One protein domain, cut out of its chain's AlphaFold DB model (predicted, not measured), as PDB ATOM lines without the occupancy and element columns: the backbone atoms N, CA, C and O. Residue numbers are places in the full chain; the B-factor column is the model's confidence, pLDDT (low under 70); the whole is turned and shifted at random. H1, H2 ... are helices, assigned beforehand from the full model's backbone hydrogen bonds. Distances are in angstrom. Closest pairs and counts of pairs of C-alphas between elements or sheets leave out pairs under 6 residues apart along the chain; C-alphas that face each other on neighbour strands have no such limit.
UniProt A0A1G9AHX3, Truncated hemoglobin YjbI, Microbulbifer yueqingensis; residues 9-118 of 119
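What this domain is: This is residues 9 to 118 of the 119 residues of the protein "Truncated hemoglobin YjbI" of Microbulbifer yueqingensis (UniProt A0A1G9AHX3). H1, H2 and H3 lie side by side as one layer; the hairpin of H4 and H5 crosses it as a second. The printed part has 110 residues, with five named helices in that order: all helix. It is compact, the radius of gyration of the C-alphas 13.8 A, spanning 37 by 35 by 19 A.

Where its parts are: H1, residues 11 to 26, begins at C-alpha 11 (126.460, 175.763, 186.088). H2, residues 31 to 52, is 31.5 A from first to last C-alpha; H3 is residues 57 to 68, H4 residues 73 to 89. H5, residues 94 to 116, 33.1 A, ends at C-alpha 116 (106.142, 161.291, 202.407).

How they stand to each other: H2, with residues 48 to 52 alone, touches H5, about perpendicular at 75 degrees; the C-alphas of Ala 51 and Ala 104 are closest, 5.4 A. O i to N i+4 pairs are within hydrogen-bond range throughout H1, H3 and H5, 16 of 18 in H2, 12 of 13 in H4.

The domain as a whole: The printed part has no cut; residues 31 to 32 and 117 to 118 are under pLDDT 70.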
ATOM      1  N   GLY A   9     131.560 179.486 190.121       86.62
ATOM      2  CA  GLY A   9     131.908 179.502 188.695       86.62
ATOM      3  C   GLY A   9     130.778 179.071 187.752       86.62
ATOM      4  O   GLY A   9     131.012 178.834 186.567       86.62
ATOM      5  N   GLY A  10     129.543 179.016 188.254       90.56
ATOM      6  CA  GLY A  10     128.335 178.788 187.470       90.56
ATOM      7  C   GLY A  10     127.994 177.315 187.245       90.56
ATOM      8  O   GLY A  10     128.712 176.400 187.655       90.56
ATOM      9  N   ALA A  11     126.900 177.095 186.509       92.56
ATOM     10  CA  ALA A  11     126.460 175.763 186.088       92.56
ATOM     11  C   ALA A  11     127.556 174.915 185.415       92.56
ATOM     12  O   ALA A  11     127.630 173.731 185.725       92.56
ATOM     13  N   PRO A  12     128.470 175.468 184.586       93.75
ATOM     14  CA  PRO A  12     129.516 174.658 183.964       93.75
ATOM     15  C   PRO A  12     130.455 173.960 184.955       93.75
ATOM     16  O   PRO A  12     130.928 172.862 184.661       93.75
ATOM     17  N   VAL A  13     130.743 174.577 186.110       93.12
ATOM     18  CA  VAL A  13     131.583 173.954 187.145       93.12
ATOM     19  C   VAL A  13     130.820 172.819 187.814       93.12
ATOM     20  O   VAL A  13     131.334 171.706 187.878       93.12
ATOM     21  N   VAL A  14     129.573 173.071 188.219       93.81
ATOM     22  CA  VAL A  14     128.700 172.056 188.826       93.81
ATOM     23  C   VAL A  14     128.515 170.865 187.885       93.81
ATOM     24  O   VAL A  14     128.767 169.729 188.276       93.81
ATOM     25  N   ASP A  15     128.153 171.115 186.628       95.81
ATOM     26  CA  ASP A  15     127.916 170.077 185.621       95.81
ATOM     27  C   ASP A  15     129.167 169.233 185.374       95.81
ATOM     28  O   ASP A  15     129.081 168.007 185.306       95.81
ATOM     29  N   ARG A  16     130.345 169.868 185.298       96.06
ATOM     30  CA  ARG A  16     131.614 169.148 185.155       96.06
ATOM     31  C   ARG A  16     131.911 168.288 186.377       96.06
ATOM     32  O   ARG A  16     132.307 167.142 186.204       96.06
ATOM     33  N   THR A  17     131.726 168.806 187.588       95.62
ATOM     34  CA  THR A  17     131.991 168.040 188.812       95.62
ATOM     35  C   THR A  17     131.044 166.847 188.949       95.62
ATOM     36  O   THR A  17     131.481 165.761 189.323       95.62
ATOM     37  N   VAL A  18     129.772 166.999 188.567       96.56
ATOM     38  CA  VAL A  18     128.830 165.871 188.499       96.56
ATOM     39  C   VAL A  18     129.282 164.852 187.451       96.56
ATOM     40  O   VAL A  18     129.359 163.664 187.754       96.56
ATOM     41  N   ALA A  19     129.647 165.289 186.244       95.81
ATOM     42  CA  ALA A  19     130.138 164.386 185.203       95.81
ATOM     43  C   ALA A  19     131.404 163.623 185.640       95.81
ATOM     44  O   ALA A  19     131.523 162.427 185.379       95.81
ATOM     45  N   GLU A  20     132.330 164.273 186.354       95.56
ATOM     46  CA  GLU A  20     133.526 163.636 186.928       95.56
ATOM     47  C   GLU A  20     133.166 162.539 187.946       95.56
ATOM     48  O   GLU A  20     133.740 161.447 187.895       95.56
ATOM     49  N   PHE A  21     132.188 162.783 188.825       95.38
ATOM     50  CA  PHE A  21     131.668 161.770 189.750       95.38
ATOM     51  C   PHE A  21     131.112 160.552 189.001       95.38
ATOM     52  O   PHE A  21     131.508 159.415 189.272       95.38
ATOM     53  N   TYR A  22     130.250 160.783 188.006       93.75
ATOM     54  CA  TYR A  22     129.645 159.705 187.218       93.75
ATOM     55  C   TYR A  22     130.666 158.943 186.375       93.75
ATOM     56  O   TYR A  22     130.589 157.718 186.262       93.75
ATOM     57  N   GLN A  23     131.671 159.637 185.843       92.19
ATOM     58  CA  GLN A  23     132.793 159.001 185.166       92.19
ATOM     59  C   GLN A  23     133.605 158.125 186.129       92.19
ATOM     60  O   GLN A  23     134.061 157.056 185.726       92.19
ATOM     61  N   SER A  24     133.798 158.557 187.379       89.44
ATOM     62  CA  SER A  24     134.543 157.804 188.394       89.44
ATOM     63  C   SER A  24     133.860 156.475 188.721       89.44
ATOM     64  O   SER A  24     134.472 155.415 188.580       89.44
ATOM     65  N   ILE A  25     132.568 156.510 189.059       88.25
ATOM     66  CA  ILE A  25     131.809 155.298 189.407       88.25
ATOM     67  C   ILE A  25     131.528 154.419 188.180       88.25
ATOM     68  O   ILE A  25     131.515 153.195 188.285       88.25
ATOM     69  N   GLY A  26     131.374 155.023 186.996       83.62
ATOM     70  CA  GLY A  26     131.072 154.328 185.744       83.62
ATOM     71  C   GLY A  26     132.186 153.415 185.231       83.62
ATOM     72  O   GLY A  26     131.906 152.471 184.497       83.62
ATOM     73  N   ARG A  27     133.444 153.628 185.645       80.94
ATOM     74  CA  ARG A  27     134.590 152.779 185.245       80.94
ATOM     75  C   ARG A  27     134.456 151.317 185.672       80.94
ATOM     76  O   ARG A  27     135.156 150.468 185.125       80.94
ATOM     77  N   HIS A  28     133.589 151.033 186.640       78.25
ATOM     78  CA  HIS A  28     133.404 149.704 187.218       78.25
ATOM     79  C   HIS A  28     132.055 149.067 186.861       78.25
ATOM     80  O   HIS A  28     131.742 147.996 187.373       78.25
ATOM     81  N   LEU A  29     131.266 149.708 185.993       75.94
ATOM     82  CA  LEU A  29     129.895 149.307 185.689       75.94
ATOM     83  C   LEU A  29     129.767 148.635 184.322       75.94
ATOM     84  O   LEU A  29     130.509 148.914 183.379       75.94
ATOM     85  N   SER A  30     128.761 147.774 184.200       76.19
ATOM     86  CA  SER A  30     128.317 147.258 182.909       76.19
ATOM     87  C   SER A  30     127.647 148.352 182.062       76.19
ATOM     88  O   SER A  30     127.242 149.418 182.541       76.19
ATOM     89  N   SER A  31     127.480 148.091 180.764       69.00
ATOM     90  CA  SER A  31     126.840 149.042 179.843       69.00
ATOM     91  C   SER A  31     125.366 149.318 180.172       69.00
ATOM     92  O   SER A  31     124.879 150.409 179.884       69.00
ATOM     93  N   PHE A  32     124.654 148.361 180.779       62.91
ATOM     94  CA  PHE A  32     123.265 148.554 181.212       62.91
ATOM     95  C   PHE A  32     123.188 149.514 182.406       62.91
ATOM     96  O   PHE A  32     122.443 150.491 182.364       62.91
ATOM     97  N   GLU A  33     124.040 149.301 183.410       73.94
ATOM     98  CA  GLU A  33     124.163 150.183 184.577       73.94
ATOM     99  C   GLU A  33     124.580 151.603 184.153       73.94
ATOM    100  O   GLU A  33     124.042 152.590 184.644       73.94
ATOM    101  N   SER A  34     125.433 151.731 183.134       71.31
ATOM    102  CA  SER A  34     125.865 153.033 182.605       71.31
ATOM    103  C   SER A  34     124.713 153.907 182.066       71.31
ATOM    104  O   SER A  34     124.760 155.131 182.189       71.31
ATOM    105  N   CYS A  35     123.656 153.315 181.491       73.75
ATOM    106  CA  CYS A  35     122.513 154.064 180.946       73.75
ATOM    107  C   CYS A  35     121.678 154.737 182.046       73.75
ATOM    108  O   CYS A  35     121.305 155.908 181.930       73.75
ATOM    109  N   ASP A  36     121.402 154.016 183.133       81.56
ATOM    110  CA  ASP A  36     120.666 154.579 184.265       81.56
ATOM    111  C   ASP A  36     121.507 155.610 185.025       81.56
ATOM    112  O   ASP A  36     120.974 156.637 185.451       81.56
ATOM    113  N   HIS A  37     122.825 155.416 185.078       85.94
ATOM    114  CA  HIS A  37     123.758 156.403 185.614       85.94
ATOM    115  C   HIS A  37     123.748 157.711 184.815       85.94
ATOM    116  O   HIS A  37     123.677 158.774 185.422       85.94
ATOM    117  N   HIS A  38     123.698 157.674 183.480       89.56
ATOM    118  CA  HIS A  38     123.608 158.906 182.687       89.56
ATOM    119  C   HIS A  38     122.302 159.690 182.939       89.56
ATOM    120  O   HIS A  38     122.291 160.922 182.993       89.56
ATOM    121  N   LYS A  39     121.173 158.997 183.155       91.75
ATOM    122  CA  LYS A  39     119.918 159.667 183.548       91.75
ATOM    123  C   LYS A  39     120.046 160.333 184.919       91.75
ATOM    124  O   LYS A  39     119.514 161.430 185.110       91.75
ATOM    125  N   GLN A  40     120.716 159.668 185.860       94.81
ATOM    126  CA  GLN A  40     120.969 160.214 187.190       94.81
ATOM    127  C   GLN A  40     121.928 161.409 187.133       94.81
ATOM    128  O   GLN A  40     121.619 162.432 187.732       94.81
ATOM    129  N   GLU A  41     122.989 161.347 186.328       95.81
ATOM    130  CA  GLU A  41     123.922 162.450 186.065       95.81
ATOM    131  C   GLU A  41     123.182 163.728 185.656       95.81
ATOM    132  O   GLU A  41     123.245 164.747 186.347       95.81
ATOM    133  N   VAL A  42     122.387 163.654 184.583       95.62
ATOM    134  CA  VAL A  42     121.634 164.806 184.067       95.62
ATOM    135  C   VAL A  42     120.640 165.335 185.101       95.62
ATOM    136  O   VAL A  42     120.446 166.547 185.230       95.62
ATOM    137  N   ARG A  43     119.967 164.446 185.838       96.62
ATOM    138  CA  ARG A  43     118.958 164.846 186.825       96.62
ATOM    139  C   ARG A  43     119.595 165.493 188.056       96.62
ATOM    140  O   ARG A  43     119.071 166.508 188.515       96.62
ATOM    141  N   GLN A  44     120.709 164.958 188.550       97.12
ATOM    142  CA  GLN A  44     121.437 165.490 189.703       97.12
ATOM    143  C   GLN A  44     122.117 166.823 189.382       97.12
ATOM    144  O   GLN A  44     121.983 167.756 190.169       97.12
ATOM    145  N   SER A  45     122.722 166.980 188.198       96.25
ATOM    146  CA  SER A  45     123.235 168.282 187.734       96.25
ATOM    147  C   SER A  45     122.118 169.336 187.710       96.25
ATOM    148  O   SER A  45     122.246 170.416 188.290       96.25
ATOM    149  N   ARG A  46     120.957 169.012 187.123       95.81
ATOM    150  CA  ARG A  46     119.802 169.927 187.106       95.81
ATOM    151  C   ARG A  46     119.291 170.250 188.504       95.81
ATOM    152  O   ARG A  46     118.874 171.388 188.736       95.81
ATOM    153  N   PHE A  47     119.287 169.271 189.406       96.38
ATOM    154  CA  PHE A  47     118.878 169.475 190.791       96.38
ATOM    155  C   PHE A  47     119.828 170.442 191.496       96.38
ATOM    156  O   PHE A  47     119.360 171.457 191.999       96.38
ATOM    157  N   LEU A  48     121.143 170.206 191.441       95.56
ATOM    158  CA  LEU A  48     122.147 171.090 192.041       95.56
ATOM    159  C   LEU A  48     122.080 172.506 191.458       95.56
ATOM    160  O   LEU A  48     122.004 173.474 192.203       95.56
ATOM    161  N   ASN A  49     121.979 172.659 190.139       94.31
ATOM    162  CA  ASN A  49     121.817 173.982 189.529       94.31
ATOM    163  C   ASN A  49     120.536 174.702 189.995       94.31
ATOM    164  O   ASN A  49     120.542 175.916 190.197       94.31
ATOM    165  N   THR A  50     119.442 173.963 190.213       92.31
ATOM    166  CA  THR A  50     118.194 174.509 190.780       92.31
ATOM    167  C   THR A  50     118.362 174.863 192.261       92.31
ATOM    168  O   THR A  50     117.827 175.869 192.731       92.31
ATOM    169  N   ALA A  51     119.118 174.058 193.006       90.81
ATOM    170  CA  ALA A  51     119.414 174.290 194.411       90.81
ATOM    171  C   ALA A  51     120.295 175.526 194.618       90.81
ATOM    172  O   ALA A  51     120.112 176.230 195.602       90.81
ATOM    173  N   LEU A  52     121.193 175.835 193.689       89.25
ATOM    174  CA  LEU A  52     122.204 176.881 193.876       89.25
ATOM    175  C   LEU A  52     121.910 178.175 193.112       89.25
ATOM    176  O   LEU A  52     122.523 179.211 193.382       89.25
ATOM    177  N   GLY A  53     120.994 178.118 192.146       86.94
ATOM    178  CA  GLY A  53     120.606 179.252 191.316       86.94
ATOM    179  C   GLY A  53     119.625 180.225 191.983       86.94
ATOM    180  O   GLY A  53     119.123 180.005 193.084       86.94
ATOM    181  N   SER A  54     119.310 181.307 191.263       78.75
ATOM    182  CA  SER A  54     118.422 182.398 191.714       78.75
ATOM    183  C   SER A  54     116.948 182.254 191.310       78.75
ATOM    184  O   SER A  54     116.220 183.245 191.363       78.75
ATOM    185  N   GLU A  55     116.487 181.088 190.840       82.12
ATOM    186  CA  GLU A  55     115.086 180.953 190.405       82.12
ATOM    187  C   GLU A  55     114.109 181.311 191.550       82.12
ATOM    188  O   GLU A  55     114.367 180.974 192.713       82.12
ATOM    189  N   PRO A  56     112.984 181.989 191.251       77.44
ATOM    190  CA  PRO A  56     112.033 182.426 192.267       77.44
ATOM    191  C   PRO A  56     111.411 181.241 193.018       77.44
ATOM    192  O   PRO A  56     111.119 180.196 192.434       77.44
ATOM    193  N   GLY A  57     111.175 181.434 194.320       75.94
ATOM    194  CA  GLY A  57     110.864 180.381 195.299       75.94
ATOM    195  C   GLY A  57     109.861 179.305 194.856       75.94
ATOM    196  O   GLY A  57     110.216 178.131 194.922       75.94
ATOM    197  N   PRO A  58     108.646 179.647 194.377       81.31
ATOM    198  CA  PRO A  58     107.655 178.642 193.978       81.31
ATOM    199  C   PRO A  58     108.110 177.791 192.785       81.31
ATOM    200  O   PRO A  58     108.048 176.567 192.835       81.31
ATOM    201  N   VAL A  59     108.648 178.436 191.745       83.94
ATOM    202  CA  VAL A  59     109.146 177.759 190.534       83.94
ATOM    203  C   VAL A  59     110.337 176.864 190.878       83.94
ATOM    204  O   VAL A  59     110.395 175.709 190.452       83.94
ATOM    205  N   ARG A  60     111.258 177.369 191.708       88.06
ATOM    206  CA  ARG A  60     112.405 176.612 192.219       88.06
ATOM    207  C   ARG A  60     111.956 175.389 193.018       88.06
ATOM    208  O   ARG A  60     112.463 174.298 192.774       88.06
ATOM    209  N   ALA A  61     110.999 175.550 193.932       87.56
ATOM    210  CA  ALA A  61     110.503 174.470 194.783       87.56
ATOM    211  C   ALA A  61     109.795 173.370 193.978       87.56
ATOM    212  O   ALA A  61     110.073 172.188 194.180       87.56
ATOM    213  N   ASP A  62     108.924 173.735 193.037       90.00
ATOM    214  CA  ASP A  62     108.203 172.760 192.211       90.00
ATOM    215  C   ASP A  62     109.153 171.987 191.292       90.00
ATOM    216  O   ASP A  62     109.073 170.758 191.185       90.00
ATOM    217  N   ARG A  63     110.118 172.687 190.686       91.50
ATOM    218  CA  ARG A  63     111.162 172.065 189.868       91.50
ATOM    219  C   ARG A  63     112.056 171.143 190.694       91.50
ATOM    220  O   ARG A  63     112.327 170.023 190.257       91.50
ATOM    221  N   ALA A  64     112.481 171.578 191.880       93.19
ATOM    222  CA  ALA A  64     113.287 170.771 192.791       93.19
ATOM    223  C   ALA A  64     112.548 169.493 193.206       93.19
ATOM    224  O   ALA A  64     113.111 168.408 193.078       93.19
ATOM    225  N   ARG A  65     111.264 169.581 193.578       93.06
ATOM    226  CA  ARG A  65     110.433 168.410 193.914       93.06
ATOM    227  C   ARG A  65     110.291 167.441 192.747       93.06
ATOM    228  O   ARG A  65     110.412 166.231 192.928       93.06
ATOM    229  N   PHE A  66     110.044 167.954 191.542       93.19
ATOM    230  CA  PHE A  66     109.957 167.117 190.346       93.19
ATOM    231  C   PHE A  66     111.270 166.374 190.066       93.19
ATOM    232  O   PHE A  66     111.250 165.198 189.688       93.19
ATOM    233  N   LEU A  67     112.411 167.041 190.259       94.94
ATOM    234  CA  LEU A  67     113.738 166.453 190.097       94.94
ATOM    235  C   LEU A  67     114.052 165.439 191.211       94.94
ATOM    236  O   LEU A  67     114.467 164.329 190.884       94.94
ATOM    237  N   ALA A  68     113.769 165.756 192.474       94.31
ATOM    238  CA  ALA A  68     114.023 164.893 193.631       94.31
ATOM    239  C   ALA A  68     113.321 163.529 193.525       94.31
ATOM    240  O   ALA A  68     113.962 162.505 193.727       94.31
ATOM    241  N   ARG A  69     112.060 163.494 193.059       92.06
ATOM    242  CA  ARG A  69     111.268 162.255 192.861       92.06
ATOM    243  C   ARG A  69     111.937 161.165 192.019       92.06
ATOM    244  O   ARG A  69     111.520 160.015 192.072       92.06
ATOM    245  N   GLY A  70     112.885 161.533 191.161       89.94
ATOM    246  CA  GLY A  70     113.590 160.588 190.292       89.94
ATOM    247  C   GLY A  70     115.066 160.435 190.629       89.94
ATOM    248  O   GLY A  70     115.789 159.847 189.827       89.94
ATOM    249  N   LEU A  71     115.526 161.011 191.743       93.31
ATOM    250  CA  LEU A  71     116.889 160.823 192.217       93.31
ATOM    251  C   LEU A  71     117.015 159.490 192.945       93.31
ATOM    252  O   LEU A  71     116.165 159.107 193.743       93.31
ATOM    253  N   ASN A  72     118.113 158.794 192.676       92.50
ATOM    254  CA  ASN A  72     118.563 157.703 193.519       92.50
ATOM    255  C   ASN A  72     119.264 158.305 194.746       92.50
ATOM    256  O   ASN A  72     120.311 158.937 194.604       92.50
ATOM    257  N   ARG A  73     118.669 158.120 195.930       92.25
ATOM    258  CA  ARG A  73     119.144 158.711 197.187       92.25
ATOM    259  C   ARG A  73     120.599 158.335 197.528       92.25
ATOM    260  O   ARG A  73     121.385 159.266 197.661       92.25
ATOM    261  N   PRO A  74     121.001 157.048 197.578       91.81
ATOM    262  CA  PRO A  74     122.402 156.686 197.813       91.81
ATOM    263  C   PRO A  74     123.395 157.328 196.835       91.81
ATOM    264  O   PRO A  74     124.463 157.773 197.241       91.81
ATOM    265  N   LEU A  75     123.048 157.410 195.542       92.50
ATOM    266  CA  LEU A  75     123.907 158.079 194.559       92.50
ATOM    267  C   LEU A  75     123.985 159.588 194.790       92.50
ATOM    268  O   LEU A  75     125.022 160.185 194.524       92.50
ATOM    269  N   PHE A  76     122.894 160.212 195.236       95.44
ATOM    270  CA  PHE A  76     122.878 161.638 195.532       95.44
ATOM    271  C   PHE A  76     123.700 161.967 196.784       95.44
ATOM    272  O   PHE A  76     124.512 162.884 196.735       95.44
ATOM    273  N   GLU A  77     123.568 161.181 197.856       94.94
ATOM    274  CA  GLU A  77     124.392 161.302 199.069       94.94
ATOM    275  C   GLU A  77     125.888 161.150 198.726       94.94
ATOM    276  O   GLU A  77     126.689 162.031 199.037       94.94
ATOM    277  N   ALA A  78     126.253 160.118 197.955       95.12
ATOM    278  CA  ALA A  78     127.631 159.919 197.495       95.12
ATOM    279  C   ALA A  78     128.146 161.059 196.592       95.12
ATOM    280  O   ALA A  78     129.324 161.422 196.657       95.12
ATOM    281  N   LEU A  79     127.283 161.644 195.753       96.69
ATOM    282  CA  LEU A  79     127.644 162.816 194.954       96.69
ATOM    283  C   LEU A  79     127.949 164.024 195.850       96.69
ATOM    284  O   LEU A  79     128.920 164.725 195.581       96.69
ATOM    285  N   LEU A  80     127.153 164.281 196.892       96.38
ATOM    286  CA  LEU A  80     127.387 165.401 197.814       96.38
ATOM    287  C   LEU A  80     128.702 165.235 198.593       96.38
ATOM    288  O   LEU A  80     129.477 166.190 198.688       96.38
ATOM    289  N   GLU A  81     128.999 164.016 199.056       96.06
ATOM    290  CA  GLU A  81     130.280 163.674 199.694       96.06
ATOM    291  C   GLU A  81     131.478 163.885 198.754       96.06
ATOM    292  O   GLU A  81     132.538 164.347 199.181       96.06
ATOM    293  N   PHE A  82     131.315 163.589 197.461       96.44
ATOM    294  CA  PHE A  82     132.331 163.851 196.439       96.44
ATOM    295  C   PHE A  82     132.467 165.347 196.104       96.44
ATOM    296  O   PHE A  82     133.571 165.842 195.862       96.44
ATOM    297  N   LEU A  83     131.353 166.080 196.079       95.50
ATOM    298  CA  LEU A  83     131.269 167.455 195.592       95.50
ATOM    299  C   LEU A  83     132.087 168.430 196.447       95.50
ATOM    300  O   LEU A  83     132.852 169.225 195.901       95.50
ATOM    301  N   GLN A  84     131.968 168.364 197.776       95.06
ATOM    302  CA  GLN A  84     132.648 169.300 198.679       95.06
ATOM    303  C   GLN A  84     134.182 169.303 198.522       95.06
ATOM    304  O   GLN A  84     134.736 170.375 198.251       95.06
ATOM    305  N   PRO A  85     134.908 168.172 198.674       96.69
ATOM    306  CA  PRO A  85     136.360 168.167 198.517       96.69
ATOM    307  C   PRO A  85     136.768 168.553 197.094       96.69
ATOM    308  O   PRO A  85     137.753 169.270 196.917       96.69
ATOM    309  N   ARG A  86     135.977 168.164 196.088       96.00
ATOM    310  CA  ARG A  86     136.285 168.480 194.699       96.00
ATOM    311  C   ARG A  86     136.200 169.977 194.399       96.00
ATOM    312  O   ARG A  86     137.062 170.510 193.707       96.00
ATOM    313  N   LEU A  87     135.218 170.683 194.954       93.88
ATOM    314  CA  LEU A  87     135.131 172.142 194.834       93.88
ATOM    315  C   LEU A  87     136.334 172.839 195.486       93.88
ATOM    316  O   LEU A  87     136.869 173.792 194.920       93.88
ATOM    317  N   VAL A  88     136.810 172.331 196.628       96.19
ATOM    318  CA  VAL A  88     138.015 172.853 197.292       96.19
ATOM    319  C   VAL A  88     139.260 172.681 196.417       96.19
ATOM    320  O   VAL A  88     140.052 173.614 196.295       96.19
ATOM    321  N   GLU A  89     139.419 171.532 195.757       95.69
ATOM    322  CA  GLU A  89     140.515 171.301 194.801       95.69
ATOM    323  C   GLU A  89     140.472 172.256 193.599       95.69
ATOM    324  O   GLU A  89     141.516 172.636 193.071       95.69
ATOM    325  N   LEU A  90     139.272 172.663 193.178       93.25
ATOM    326  CA  LEU A  90     139.061 173.640 192.108       93.25
ATOM    327  C   LEU A  90     139.263 175.097 192.569       93.25
ATOM    328  O   LEU A  90     139.104 176.019 191.770       93.25
ATOM    329  N   GLY A  91     139.641 175.314 193.833       92.69
ATOM    330  CA  GLY A  91     139.941 176.630 194.398       92.69
ATOM    331  C   GLY A  91     138.743 177.344 195.022       92.69
ATOM    332  O   GLY A  91     138.871 178.504 195.415       92.69
ATOM    333  N   VAL A  92     137.589 176.680 195.148       93.12
ATOM    334  CA  VAL A  92     136.447 177.227 195.889       93.12
ATOM    335  C   VAL A  92     136.779 177.209 197.390       93.12
ATOM    336  O   VAL A  92     137.252 176.192 197.903       93.12
ATOM    337  N   PRO A  93     136.557 178.307 198.136       95.31
ATOM    338  CA  PRO A  93     136.796 178.324 199.575       95.31
ATOM    339  C   PRO A  93     136.016 177.222 200.300       95.31
ATOM    340  O   PRO A  93     134.819 177.068 200.079       95.31
ATOM    341  N   ARG A  94     136.669 176.515 201.235       95.06
ATOM    342  CA  ARG A  94     136.062 175.404 201.994       95.06
ATOM    343  C   ARG A  94     134.706 175.754 202.599       95.06
ATOM    344  O   ARG A  94     133.801 174.937 202.513       95.06
ATOM    345  N   GLN A  95     134.580 176.938 203.202       94.19
ATOM    346  CA  GLN A  95     133.316 177.367 203.801       94.19
ATOM    347  C   GLN A  95     132.205 177.433 202.749       94.19
ATOM    348  O   GLN A  95     131.164 176.825 202.932       94.19
ATOM    349  N   LEU A  96     132.476 178.065 201.605       92.62
ATOM    350  CA  LEU A  96     131.520 178.158 200.506       92.62
ATOM    351  C   LEU A  96     131.164 176.778 199.930       92.62
ATOM    352  O   LEU A  96     130.012 176.534 199.585       92.62
ATOM    353  N   SER A  97     132.131 175.860 199.838       93.94
ATOM    354  CA  SER A  97     131.866 174.477 199.423       93.94
ATOM    355  C   SER A  97     130.955 173.740 200.409       93.94
ATOM    356  O   SER A  97     130.089 172.990 199.966       93.94
ATOM    357  N   SER A  98     131.134 173.949 201.719       95.31
ATOM    358  CA  SER A  98     130.247 173.396 202.750       95.31
ATOM    359  C   SER A  98     128.838 173.976 202.644       95.31
ATOM    360  O   SER A  98     127.888 173.209 202.538       95.31
ATOM    361  N   ASP A  99     128.715 175.307 202.589       93.62
ATOM    362  CA  ASP A  99     127.425 176.006 202.518       93.62
ATOM    363  C   ASP A  99     126.613 175.563 201.286       93.62
ATOM    364  O   ASP A  99     125.389 175.453 201.321       93.62
ATOM    365  N   LEU A 100     127.301 175.285 200.175       92.94
ATOM    366  CA  LEU A 100     126.702 174.776 198.944       92.94
ATOM    367  C   LEU A 100     126.124 173.369 199.118       92.94
ATOM    368  O   LEU A 100     125.009 173.109 198.658       92.94
ATOM    369  N   VAL A 101     126.885 172.464 199.738       95.62
ATOM    370  CA  VAL A 101     126.436 171.089 199.982       95.62
ATOM    371  C   VAL A 101     125.267 171.074 200.958       95.62
ATOM    372  O   VAL A 101     124.254 170.454 200.646       95.62
ATOM    373  N   GLU A 102     125.356 171.834 202.049       95.69
ATOM    374  CA  GLU A 102     124.274 171.989 203.028       95.69
ATOM    375  C   GLU A 102     122.996 172.521 202.360       95.69
ATOM    376  O   GLU A 102     121.929 171.929 202.486       95.69
ATOM    377  N   ALA A 103     123.102 173.561 201.523       93.50
ATOM    378  CA  ALA A 103     121.950 174.104 200.802       93.50
ATOM    379  C   ALA A 103     121.301 173.096 199.830       93.50
ATOM    380  O   ALA A 103     120.081 173.118 199.625       93.50
ATOM    381  N   ALA A 104     122.099 172.239 199.189       95.06
ATOM    382  CA  ALA A 104     121.594 171.192 198.307       95.06
ATOM    383  C   ALA A 104     120.924 170.053 199.092       95.06
ATOM    384  O   ALA A 104     119.857 169.581 198.685       95.06
ATOM    385  N   GLU A 105     121.528 169.641 200.206       95.56
ATOM    386  CA  GLU A 105     121.017 168.614 201.111       95.56
ATOM    387  C   GLU A 105     119.687 169.038 201.748       95.56
ATOM    388  O   GLU A 105     118.697 168.312 201.645       95.56
ATOM    389  N   ASP A 106     119.610 170.256 202.288       94.00
ATOM    390  CA  ASP A 106     118.403 170.815 202.907       94.00
ATOM    391  C   ASP A 106     117.220 170.871 201.936       94.00
ATOM    392  O   ASP A 106     116.083 170.494 202.261       94.00
ATOM    393  N   LEU A 107     117.472 171.334 200.705       93.50
ATOM    394  CA  LEU A 107     116.438 171.385 199.678       93.50
ATOM    395  C   LEU A 107     115.959 169.978 199.313       93.50
ATOM    396  O   LEU A 107     114.757 169.771 199.118       93.50
ATOM    397  N   TYR A 108     116.878 169.013 199.224       94.94
ATOM    398  CA  TYR A 108     116.538 167.623 198.941       94.94
ATOM    399  C   TYR A 108     115.704 167.009 200.073       94.94
ATOM    400  O   TYR A 108     114.623 166.482 199.805       94.94
ATOM    401  N   GLY A 109     116.112 167.181 201.334       93.00
ATOM    402  CA  GLY A 109     115.364 166.712 202.506       93.00
ATOM    403  C   GLY A 109     113.962 167.325 202.611       93.00
ATOM    404  O   GLY A 109     112.987 166.630 202.919       93.00
ATOM    405  N   THR A 110     113.820 168.606 202.260       92.38
ATOM    406  CA  THR A 110     112.512 169.277 202.172       92.38
ATOM    407  C   THR A 110     111.629 168.659 201.083       92.38
ATOM    408  O   THR A 110     110.416 168.507 201.268       92.38
ATOM    409  N   CYS A 111     112.214 168.288 199.939       92.00
ATOM    410  CA  CYS A 111     111.487 167.609 198.869       92.00
ATOM    411  C   CYS A 111     111.013 166.221 199.314       92.00
ATOM    412  O   CYS A 111     109.829 165.933 199.163       92.00
ATOM    413  N   GLU A 112     111.887 165.409 199.912       87.06
ATOM    414  CA  GLU A 112     111.569 164.055 200.390       87.06
ATOM    415  C   GLU A 112     110.477 164.060 201.470       87.06
ATOM    416  O   GLU A 112     109.507 163.303 201.392       87.06
ATOM    417  N   THR A 113     110.560 164.981 202.435       82.44
ATOM    418  CA  THR A 113     109.532 165.137 203.479       82.44
ATOM    419  C   THR A 113     108.170 165.483 202.872       82.44
ATOM    420  O   THR A 113     107.144 164.923 203.259       82.44
ATOM    421  N   GLY A 114     108.146 166.368 201.868       75.00
ATOM    422  CA  GLY A 114     106.923 166.713 201.144       75.00
ATOM    423  C   GLY A 114     106.332 165.557 200.326       75.00
ATOM    424  O   GLY A 114     105.125 165.542 200.099       75.00
ATOM    425  N   LEU A 115     107.148 164.589 199.896       72.19
ATOM    426  CA  LEU A 115     106.673 163.377 199.222       72.19
ATOM    427  C   LEU A 115     106.036 162.399 200.206       72.19
ATOM    428  O   LEU A 115     104.963 161.881 199.913       72.19
ATOM    429  N   SER A 116     106.649 162.207 201.377       70.06
ATOM    430  CA  SER A 116     106.142 161.291 202.407       70.06
ATOM    431  C   SER A 116     104.802 161.724 203.013       70.06
ATOM    432  O   SER A 116     104.084 160.883 203.542       70.06
ATOM    433  N   LEU A 117     104.471 163.018 202.977       64.81
ATOM    434  CA  LEU A 117     103.191 163.548 203.467       64.81
ATOM    435  C   LEU A 117     102.074 163.510 202.409       64.81
ATOM    436  O   LEU A 117     100.913 163.739 202.741       64.81
ATOM    437  N   ALA A 118     102.420 163.277 201.139       61.12
ATOM    438  CA  ALA A 118     101.488 163.273 200.009       61.12
ATOM    439  C   ALA A 118     101.088 161.857 199.541       61.12
ATOM    440  O   ALA A 118     100.329 161.737 198.576       61.12
TER     441      ALA A 118